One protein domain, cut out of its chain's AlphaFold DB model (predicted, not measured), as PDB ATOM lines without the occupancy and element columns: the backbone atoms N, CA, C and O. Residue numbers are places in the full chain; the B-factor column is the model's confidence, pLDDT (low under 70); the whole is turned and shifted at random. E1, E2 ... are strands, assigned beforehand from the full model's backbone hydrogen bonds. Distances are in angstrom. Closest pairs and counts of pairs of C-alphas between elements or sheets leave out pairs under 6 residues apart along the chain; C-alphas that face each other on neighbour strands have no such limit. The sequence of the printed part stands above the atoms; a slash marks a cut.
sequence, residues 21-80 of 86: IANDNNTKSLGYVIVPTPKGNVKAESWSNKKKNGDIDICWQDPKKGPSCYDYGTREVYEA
ATOM      1  N   ILE A  21     -40.127 -26.400 -40.410       56.22
ATOM      2  CA  ILE A  21     -39.393 -25.242 -40.926       56.22
ATOM      3  C   ILE A  21     -40.329 -24.494 -41.871       56.22
ATOM      4  O   ILE A  21     -40.685 -24.999 -42.935       56.22
ATOM      5  N   ALA A  22     -40.751 -23.298 -41.473       52.69
ATOM      6  CA  ALA A  22     -41.508 -22.409 -42.346       52.69
ATOM      7  C   ALA A  22     -40.531 -21.496 -43.096       52.69
ATOM      8  O   ALA A  22     -39.884 -20.652 -42.476       52.69
ATOM      9  N   ASN A  23     -40.417 -21.677 -44.414       45.91
ATOM     10  CA  ASN A  23     -39.680 -20.764 -45.284       45.91
ATOM     11  C   ASN A  23     -40.625 -19.637 -45.721       45.91
ATOM     12  O   ASN A  23     -41.574 -19.881 -46.469       45.91
ATOM     13  N   ASP A  24     -40.407 -18.425 -45.215       45.78
ATOM     14  CA  ASP A  24     -41.141 -17.252 -45.673       45.78
ATOM     15  C   ASP A  24     -40.425 -16.698 -46.910       45.78
ATOM     16  O   ASP A  24     -39.328 -16.147 -46.815       45.78
ATOM     17  N   ASN A  25     -41.040 -16.862 -48.084       43.75
ATOM     18  CA  ASN A  25     -40.478 -16.471 -49.384       43.75
ATOM     19  C   ASN A  25     -40.100 -14.977 -49.492       43.75
ATOM     20  O   ASN A  25     -39.549 -14.574 -50.515       43.75
ATOM     21  N   ASN A  26     -40.415 -14.150 -48.490       42.78
ATOM     22  CA  ASN A  26     -40.252 -12.701 -48.541       42.78
ATOM     23  C   ASN A  26     -39.161 -12.136 -47.613       42.78
ATOM     24  O   ASN A  26     -38.982 -10.921 -47.552       42.78
ATOM     25  N   THR A  27     -38.406 -12.973 -46.894       41.56
ATOM     26  CA  THR A  27     -37.309 -12.490 -46.040       41.56
ATOM     27  C   THR A  27     -36.053 -13.335 -46.209       41.56
ATOM     28  O   THR A  27     -36.096 -14.556 -46.207       41.56
ATOM     29  N   LYS A  28     -34.888 -12.676 -46.288       42.06
ATOM     30  CA  LYS A  28     -33.558 -13.302 -46.136       42.06
ATOM     31  C   LYS A  28     -33.329 -13.876 -44.719       42.06
ATOM     32  O   LYS A  28     -32.185 -14.100 -44.333       42.06
ATOM     33  N   SER A  29     -34.386 -14.057 -43.928       45.16
ATOM     34  CA  SER A  29     -34.328 -14.658 -42.605       45.16
ATOM     35  C   SER A  29     -34.497 -16.157 -42.757       45.16
ATOM     36  O   SER A  29     -35.500 -16.646 -43.276       45.16
ATOM     37  N   LEU A  30     -33.482 -16.880 -42.296       55.66
ATOM     38  CA  LEU A  30     -33.561 -18.306 -42.016       55.66
ATOM     39  C   LEU A  30     -34.821 -18.527 -41.162       55.66
ATOM     40  O   LEU A  30     -35.062 -17.776 -40.221       55.66
ATOM     41  N   GLY A  31     -35.683 -19.453 -41.588       66.12
ATOM     42  CA  GLY A  31     -37.064 -19.571 -41.114       66.12
ATOM     43  C   GLY A  31     -37.224 -19.786 -39.605       66.12
ATOM     44  O   GLY A  31     -36.279 -19.750 -38.821       66.12
ATOM     45  N   TYR A  32     -38.445 -20.069 -39.165       71.19
ATOM     46  CA  TYR A  32     -38.701 -20.420 -37.764       71.19
ATOM     47  C   TYR A  32     -38.830 -21.932 -37.599       71.19
ATOM     48  O   TYR A  32     -39.433 -22.601 -38.441       71.19
ATOM     49  N   VAL A  33     -38.310 -22.448 -36.485       76.38
ATOM     50  CA  VAL A  33     -38.530 -23.816 -36.007       76.38
ATOM     51  C   VAL A  33     -39.616 -23.788 -34.941       76.38
ATOM     52  O   VAL A  33     -39.559 -23.011 -33.987       76.38
ATOM     53  N   ILE A  34     -40.627 -24.640 -35.096       78.81
ATOM     54  CA  ILE A  34     -41.660 -24.824 -34.074       78.81
ATOM     55  C   ILE A  34     -41.174 -25.867 -33.066       78.81
ATOM     56  O   ILE A  34     -41.032 -27.039 -33.408       78.81
ATOM     57  N   VAL A  35     -40.938 -25.443 -31.823       78.88
ATOM     58  CA  VAL A  35     -40.478 -26.309 -30.730       78.88
ATOM     59  C   VAL A  35     -41.648 -26.617 -29.792       78.88
ATOM     60  O   VAL A  35     -42.223 -25.692 -29.209       78.88
ATOM     61  N   PRO A  36     -42.021 -27.892 -29.596       72.31
ATOM     62  CA  PRO A  36     -43.052 -28.255 -28.635       72.31
ATOM     63  C   PRO A  36     -42.550 -28.089 -27.195       72.31
ATOM     64  O   PRO A  36     -41.520 -28.638 -26.798       72.31
ATOM     65  N   THR A  37     -43.303 -27.353 -26.377       76.00
ATOM     66  CA  THR A  37     -43.024 -27.177 -24.943       76.00
ATOM     67  C   THR A  37     -44.240 -27.580 -24.093       76.00
ATOM     68  O   THR A  37     -45.347 -27.677 -24.620       76.00
ATOM     69  N   PRO A  38     -44.091 -27.779 -22.766       72.38
ATOM     70  CA  PRO A  38     -45.197 -28.140 -21.877       72.38
ATOM     71  C   PRO A  38     -46.277 -27.056 -21.803       72.38
ATOM     72  O   PRO A  38     -47.402 -27.344 -21.417       72.38
ATOM     73  N   LYS A  39     -45.937 -25.810 -22.164       77.44
ATOM     74  CA  LYS A  39     -46.859 -24.668 -22.206       77.44
ATOM     75  C   LYS A  39     -47.442 -24.426 -23.607       77.44
ATOM     76  O   LYS A  39     -48.148 -23.443 -23.800       77.44
ATOM     77  N   GLY A  40     -47.135 -25.291 -24.575       78.12
ATOM     78  CA  GLY A  40     -47.517 -25.151 -25.980       78.12
ATOM     79  C   GLY A  40     -46.319 -25.011 -26.922       78.12
ATOM     80  O   GLY A  40     -45.159 -25.015 -26.507       78.12
ATOM     81  N   ASN A  41     -46.598 -24.909 -28.216       79.31
ATOM     82  CA  ASN A  41     -45.571 -24.777 -29.245       79.31
ATOM     83  C   ASN A  41     -44.999 -23.354 -29.263       79.31
ATOM     84  O   ASN A  41     -45.760 -22.389 -29.333       79.31
ATOM     85  N   VAL A  42     -43.672 -23.218 -29.246       80.88
ATOM     86  CA  VAL A  42     -42.990 -21.924 -29.388       80.88
ATOM     87  C   VAL A  42     -42.315 -21.820 -30.747       80.88
ATOM     88  O   VAL A  42     -41.840 -22.815 -31.292       80.88
ATOM     89  N   LYS A  43     -42.260 -20.608 -31.299       80.19
ATOM     90  CA  LYS A  43     -41.472 -20.320 -32.499       80.19
ATOM     91  C   LYS A  43     -40.071 -19.909 -32.064       80.19
ATOM     92  O   LYS A  43     -39.927 -18.915 -31.358       80.19
ATOM     93  N   ALA A  44     -39.067 -20.665 -32.483       79.19
ATOM     94  CA  ALA A  44     -37.665 -20.318 -32.321       79.19
ATOM     95  C   ALA A  44     -37.116 -19.832 -33.665       79.19
ATOM     96  O   ALA A  44     -37.370 -20.448 -34.702       79.19
ATOM     97  N   GLU A  45     -36.391 -18.716 -33.656       81.75
ATOM     98  CA  GLU A  45     -35.623 -18.286 -34.824       81.75
ATOM     99  C   GLU A  45     -34.571 -19.351 -35.134       81.75
ATOM    100  O   GLU A  45     -33.888 -19.836 -34.222       81.75
ATOM    101  N   SER A  46     -34.478 -19.740 -36.405       80.94
ATOM    102  CA  SER A  46     -33.484 -20.708 -36.842       80.94
ATOM    103  C   SER A  46     -32.345 -20.039 -37.595       80.94
ATOM    104  O   SER A  46     -32.501 -18.968 -38.175       80.94
ATOM    105  N   TRP A  47     -31.182 -20.674 -37.587       80.88
ATOM    106  CA  TRP A  47     -30.038 -20.292 -38.395       80.88
ATOM    107  C   TRP A  47     -29.391 -21.526 -39.016       80.88
ATOM    108  O   TRP A  47     -29.610 -22.648 -38.577       80.88
ATOM    109  N   SER A  48     -28.581 -21.329 -40.048       80.19
ATOM    110  CA  SER A  48     -27.835 -22.403 -40.695       80.19
ATOM    111  C   SER A  48     -26.453 -22.562 -40.067       80.19
ATOM    112  O   SER A  48     -25.746 -21.568 -39.892       80.19
ATOM    113  N   ASN A  49     -26.027 -23.796 -39.818       80.38
ATOM    114  CA  ASN A  49     -24.647 -24.136 -39.487       80.38
ATOM    115  C   ASN A  49     -24.043 -24.975 -40.616       80.38
ATOM    116  O   ASN A  49     -24.575 -26.026 -40.962       80.38
ATOM    117  N   LYS A  50     -22.928 -24.519 -41.196       80.44
ATOM    118  CA  LYS A  50     -22.234 -25.264 -42.251       80.44
ATOM    119  C   LYS A  50     -21.210 -26.211 -41.630       80.44
ATOM    120  O   LYS A  50     -20.258 -25.771 -40.985       80.44
ATOM    121  N   LYS A  51     -21.382 -27.508 -41.851       79.62
ATOM    122  CA  LYS A  51     -20.444 -28.548 -41.426       79.62
ATOM    123  C   LYS A  51     -19.160 -28.522 -42.251       79.62
ATOM    124  O   LYS A  51     -19.113 -28.029 -43.378       79.62
ATOM    125  N   LYS A  52     -18.105 -29.138 -41.704       78.06
ATOM    126  CA  LYS A  52     -16.800 -29.287 -42.378       78.06
ATOM    127  C   LYS A  52     -16.885 -30.072 -43.692       78.06
ATOM    128  O   LYS A  52     -16.070 -29.842 -44.577       78.06
ATOM    129  N   ASN A  53     -17.857 -30.974 -43.819       78.19
ATOM    130  CA  ASN A  53     -18.107 -31.743 -45.039       78.19
ATOM    131  C   ASN A  53     -18.924 -30.969 -46.096       78.19
ATOM    132  O   ASN A  53     -19.123 -31.482 -47.190       78.19
ATOM    133  N   GLY A  54     -19.367 -29.741 -45.796       75.44
ATOM    134  CA  GLY A  54     -20.149 -28.901 -46.701       75.44
ATOM    135  C   GLY A  54     -21.661 -28.951 -46.486       75.44
ATOM    136  O   GLY A  54     -22.346 -28.087 -47.036       75.44
ATOM    137  N   ASP A  55     -22.164 -29.876 -45.662       76.62
ATOM    138  CA  ASP A  55     -23.590 -29.977 -45.342       76.62
ATOM    139  C   ASP A  55     -24.069 -28.777 -44.519       76.62
ATOM    140  O   ASP A  55     -23.293 -28.123 -43.814       76.62
ATOM    141  N   ILE A  56     -25.365 -28.483 -44.615       77.19
ATOM    142  CA  ILE A  56     -26.005 -27.390 -43.885       77.19
ATOM    143  C   ILE A  56     -27.012 -27.982 -42.908       77.19
ATOM    144  O   ILE A  56     -28.011 -28.569 -43.319       77.19
ATOM    145  N   ASP A  57     -26.763 -27.762 -41.624       81.19
ATOM    146  CA  ASP A  57     -27.702 -28.069 -40.555       81.19
ATOM    147  C   ASP A  57     -28.530 -26.837 -40.214       81.19
ATOM    148  O   ASP A  57     -28.076 -25.697 -40.360       81.19
ATOM    149  N   ILE A  58     -29.741 -27.067 -39.719       83.06
ATOM    150  CA  ILE A  58     -30.589 -26.003 -39.183       83.06
ATOM    151  C   ILE A  58     -30.505 -26.038 -37.673       83.06
ATOM    152  O   ILE A  58     -30.739 -27.068 -37.052       83.06
ATOM    153  N   CYS A  59     -30.217 -24.892 -37.089       84.94
ATOM    154  CA  CYS A  59     -30.047 -24.709 -35.666       84.94
ATOM    155  C   CYS A  59     -31.043 -23.686 -35.138       84.94
ATOM    156  O   CYS A  59     -31.506 -22.833 -35.883       84.94
ATOM    157  N   TRP A  60     -31.408 -23.785 -33.870       86.75
ATOM    158  CA  TRP A  60     -32.332 -22.881 -33.195       86.75
ATOM    159  C   TRP A  60     -31.978 -22.793 -31.710       86.75
ATOM    160  O   TRP A  60     -31.256 -23.629 -31.162       86.75
ATOM    161  N   GLN A  61     -32.504 -21.773 -31.037       84.94
ATOM    162  CA  GLN A  61     -32.405 -21.666 -29.587       84.94
ATOM    163  C   GLN A  61     -33.563 -22.447 -28.958       84.94
ATOM    164  O   GLN A  61     -34.701 -21.973 -28.945       84.94
ATOM    165  N   ASP A  62     -33.298 -23.651 -28.448       80.00
ATOM    166  CA  ASP A  62     -34.297 -24.417 -27.704       80.00
ATOM    167  C   ASP A  62     -34.507 -23.773 -26.319       80.00
ATOM    168  O   ASP A  62     -33.540 -23.568 -25.578       80.00
ATOM    169  N   PRO A  63     -35.752 -23.455 -25.923       75.44
ATOM    170  CA  PRO A  63     -36.036 -22.805 -24.644       75.44
ATOM    171  C   PRO A  63     -35.715 -23.677 -23.419       75.44
ATOM    172  O   PRO A  63     -35.632 -23.153 -22.311       75.44
ATOM    173  N   LYS A  64     -35.584 -24.998 -23.585       77.06
ATOM    174  CA  LYS A  64     -35.243 -25.940 -22.513       77.06
ATOM    175  C   LYS A  64     -33.787 -26.372 -22.546       77.06
ATOM    176  O   LYS A  64     -33.203 -26.565 -21.486       77.06
ATOM    177  N   LYS A  65     -33.251 -26.620 -23.742       77.31
ATOM    178  CA  LYS A  65     -31.929 -27.241 -23.923       77.31
ATOM    179  C   LYS A  65     -30.830 -26.249 -24.284       77.31
ATOM    180  O   LYS A  65     -29.663 -26.596 -24.182       77.31
ATOM    181  N   GLY A  66     -31.188 -25.030 -24.680       82.06
ATOM    182  CA  GLY A  66     -30.235 -24.077 -25.223       82.06
ATOM    183  C   GLY A  66     -30.006 -24.280 -26.728       82.06
ATOM    184  O   GLY A  66     -30.875 -24.813 -27.423       82.06
ATOM    185  N   PRO A  67     -28.870 -23.825 -27.270       85.25
ATOM    186  CA  PRO A  67     -28.569 -23.930 -28.694       85.25
ATOM    187  C   PRO A  67     -28.654 -25.387 -29.178       85.25
ATOM    188  O   PRO A  67     -27.999 -26.270 -28.637       85.25
ATOM    189  N   SER A  68     -29.472 -25.660 -30.192       86.38
ATOM    190  CA  SER A  68     -29.685 -27.006 -30.743       86.38
ATOM    191  C   SER A  68     -29.619 -26.973 -32.268       86.38
ATOM    192  O   SER A  68     -30.043 -25.994 -32.869       86.38
ATOM    193  N   CYS A  69     -29.092 -28.021 -32.894       85.38
ATOM    194  CA  CYS A  69     -29.021 -28.195 -34.343       85.38
ATOM    195  C   CYS A  69     -29.654 -29.521 -34.755       85.38
ATOM    196  O   CYS A  69     -29.556 -30.514 -34.041       85.38
ATOM    197  N   TYR A  70     -30.284 -29.538 -35.922       83.69
ATOM    198  CA  TYR A  70     -30.818 -30.725 -36.565       83.69
ATOM    199  C   TYR A  70     -29.882 -31.152 -37.688       83.69
ATOM    200  O   TYR A  70     -29.683 -30.417 -38.659       83.69
ATOM    201  N   ASP A  71     -29.326 -32.347 -37.533       81.25
ATOM    202  CA  ASP A  71     -28.494 -33.003 -38.526       81.25
ATOM    203  C   ASP A  71     -29.382 -33.639 -39.601       81.25
ATOM    204  O   ASP A  71     -30.128 -34.581 -39.332       81.25
ATOM    205  N   TYR A  72     -29.303 -33.149 -40.837       72.19
ATOM    206  CA  TYR A  72     -30.083 -33.719 -41.940       72.19
ATOM    207  C   TYR A  72     -29.637 -35.122 -42.363       72.19
ATOM    208  O   TYR A  72     -30.456 -35.888 -42.876       72.19
ATOM    209  N   GLY A  73     -28.361 -35.454 -42.165       73.00
ATOM    210  CA  GLY A  73     -27.785 -36.748 -42.510       73.00
ATOM    211  C   GLY A  73     -28.211 -37.843 -41.538       73.00
ATOM    212  O   GLY A  73     -28.602 -38.926 -41.973       73.00
ATOM    213  N   THR A  74     -28.193 -37.559 -40.233       77.94
ATOM    214  CA  THR A  74     -28.560 -38.539 -39.191       77.94
ATOM    215  C   THR A  74     -30.010 -38.430 -38.725       77.94
ATOM    216  O   THR A  74     -30.539 -39.382 -38.157       77.94
ATOM    217  N   ARG A  75     -30.687 -37.311 -39.019       73.25
ATOM    218  CA  ARG A  75     -32.031 -36.957 -38.522       73.25
ATOM    219  C   ARG A  75     -32.103 -36.815 -37.003       73.25
ATOM    220  O   ARG A  75     -33.162 -37.015 -36.406       73.25
ATOM    221  N   GLU A  76     -30.990 -36.451 -36.380       78.94
ATOM    222  CA  GLU A  76     -30.893 -36.269 -34.936       78.94
ATOM    223  C   GLU A  76     -30.752 -34.794 -34.561       78.94
ATOM    224  O   GLU A  76     -30.242 -33.971 -35.323       78.94
ATOM    225  N   VAL A  77     -31.213 -34.462 -33.354       81.38
ATOM    226  CA  VAL A  77     -31.002 -33.145 -32.749       81.38
ATOM    227  C   VAL A  77     -29.808 -33.227 -31.809       81.38
ATOM    228  O   VAL A  77     -29.826 -34.023 -30.871       81.38
ATOM    229  N   TYR A  78     -28.811 -32.378 -32.023       82.62
ATOM    230  CA  TYR A  78     -27.608 -32.281 -31.202       82.62
ATOM    231  C   TYR A  78     -27.434 -30.861 -30.645       82.62
ATOM    232  O   TYR A  78     -28.077 -29.917 -31.107       82.62
ATOM    233  N   GLU A  79     -26.595 -30.697 -29.625       84.75
ATOM    234  CA  GLU A  79     -26.300 -29.379 -29.055       84.75
ATOM    235  C   GLU A  79     -25.494 -28.542 -30.053       84.75
ATOM    236  O   GLU A  79     -24.440 -28.958 -30.537       84.75
ATOM    237  N   ALA A  80     -26.006 -27.362 -30.396       79.69
ATOM    238  CA  ALA A  80     -25.344 -26.504 -31.361       79.69
ATOM    239  C   ALA A  80     -24.053 -25.927 -30.763       79.69
ATOM    240  O   ALA A  80     -24.042 -25.549 -29.589       79.69
TER     241      ALA A  80
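AT A GLANCE: This is residues 21 to 80 of the 86 residues of an uncharacterized protein of Arsenophonus endosymbiont of Bemisia tabaci Asia II 3 (UniProt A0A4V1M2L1). A single strongly twisted sheet of five strands winds back and forth as a meander, each strand the antiparallel neighbour of the one before, and curls like part of a barrel. The long, bent E2, with the turns at its two ends, makes the longest axis, and before E1 a loop folds back so that residues 21 to 22 pair with 32 to 33. The printed part has 60 residues, no named helix and strands E1 to E5, in that order along the chain and across the sheet; the class is all strand. It is compact, with a radius of gyration of the C-alphas of 11.9 A, and spans 37 by 29 by 16 A, only just flat.

HOW THE PARTS SIT: E1, residues 32 to 37, is an edge strand and forms an antiparallel hairpin with E2, residues 40 to 50, at 135 degrees; N 35 and O 42 are 2.8 A apart, within hydrogen-bond range. E2 bends by 50 degrees at residue 45, and its pairing is staggered: residues 40 to 45 pair with E1, 46 to 50 with E3, residues 56 to 62. E2 and E3 form an antiparallel hairpin at 143 degrees, in which N 49 and O 57 are 2.8 A apart, within hydrogen-bond range. E3 and E4, residues 66 to 70, form a hairpin with N 62 and O 66 at 2.9 A. E4 and the edge strand E5, residues 77 to 79, form another, with N 69 and O 78 at 2.8 A. E1 and E5 are apart.

IN THESE COORDINATES: E1 begins at C-alpha 32, (-38.701, -20.420, -37.764), and measures 15.1 A. E2 measures 30.1 A, E3 18.4 A, E4 13.2 A and E5 7.1 A, ending at C-alpha 79, (-26.300, -29.379, -29.055).

THE WHOLE: The C-alphas farthest apart, those of Lys 39 and Asn 53, are 37.4 A apart. The printed part has no cut and no long link. Residues 21 to 31 have pLDDT under 70.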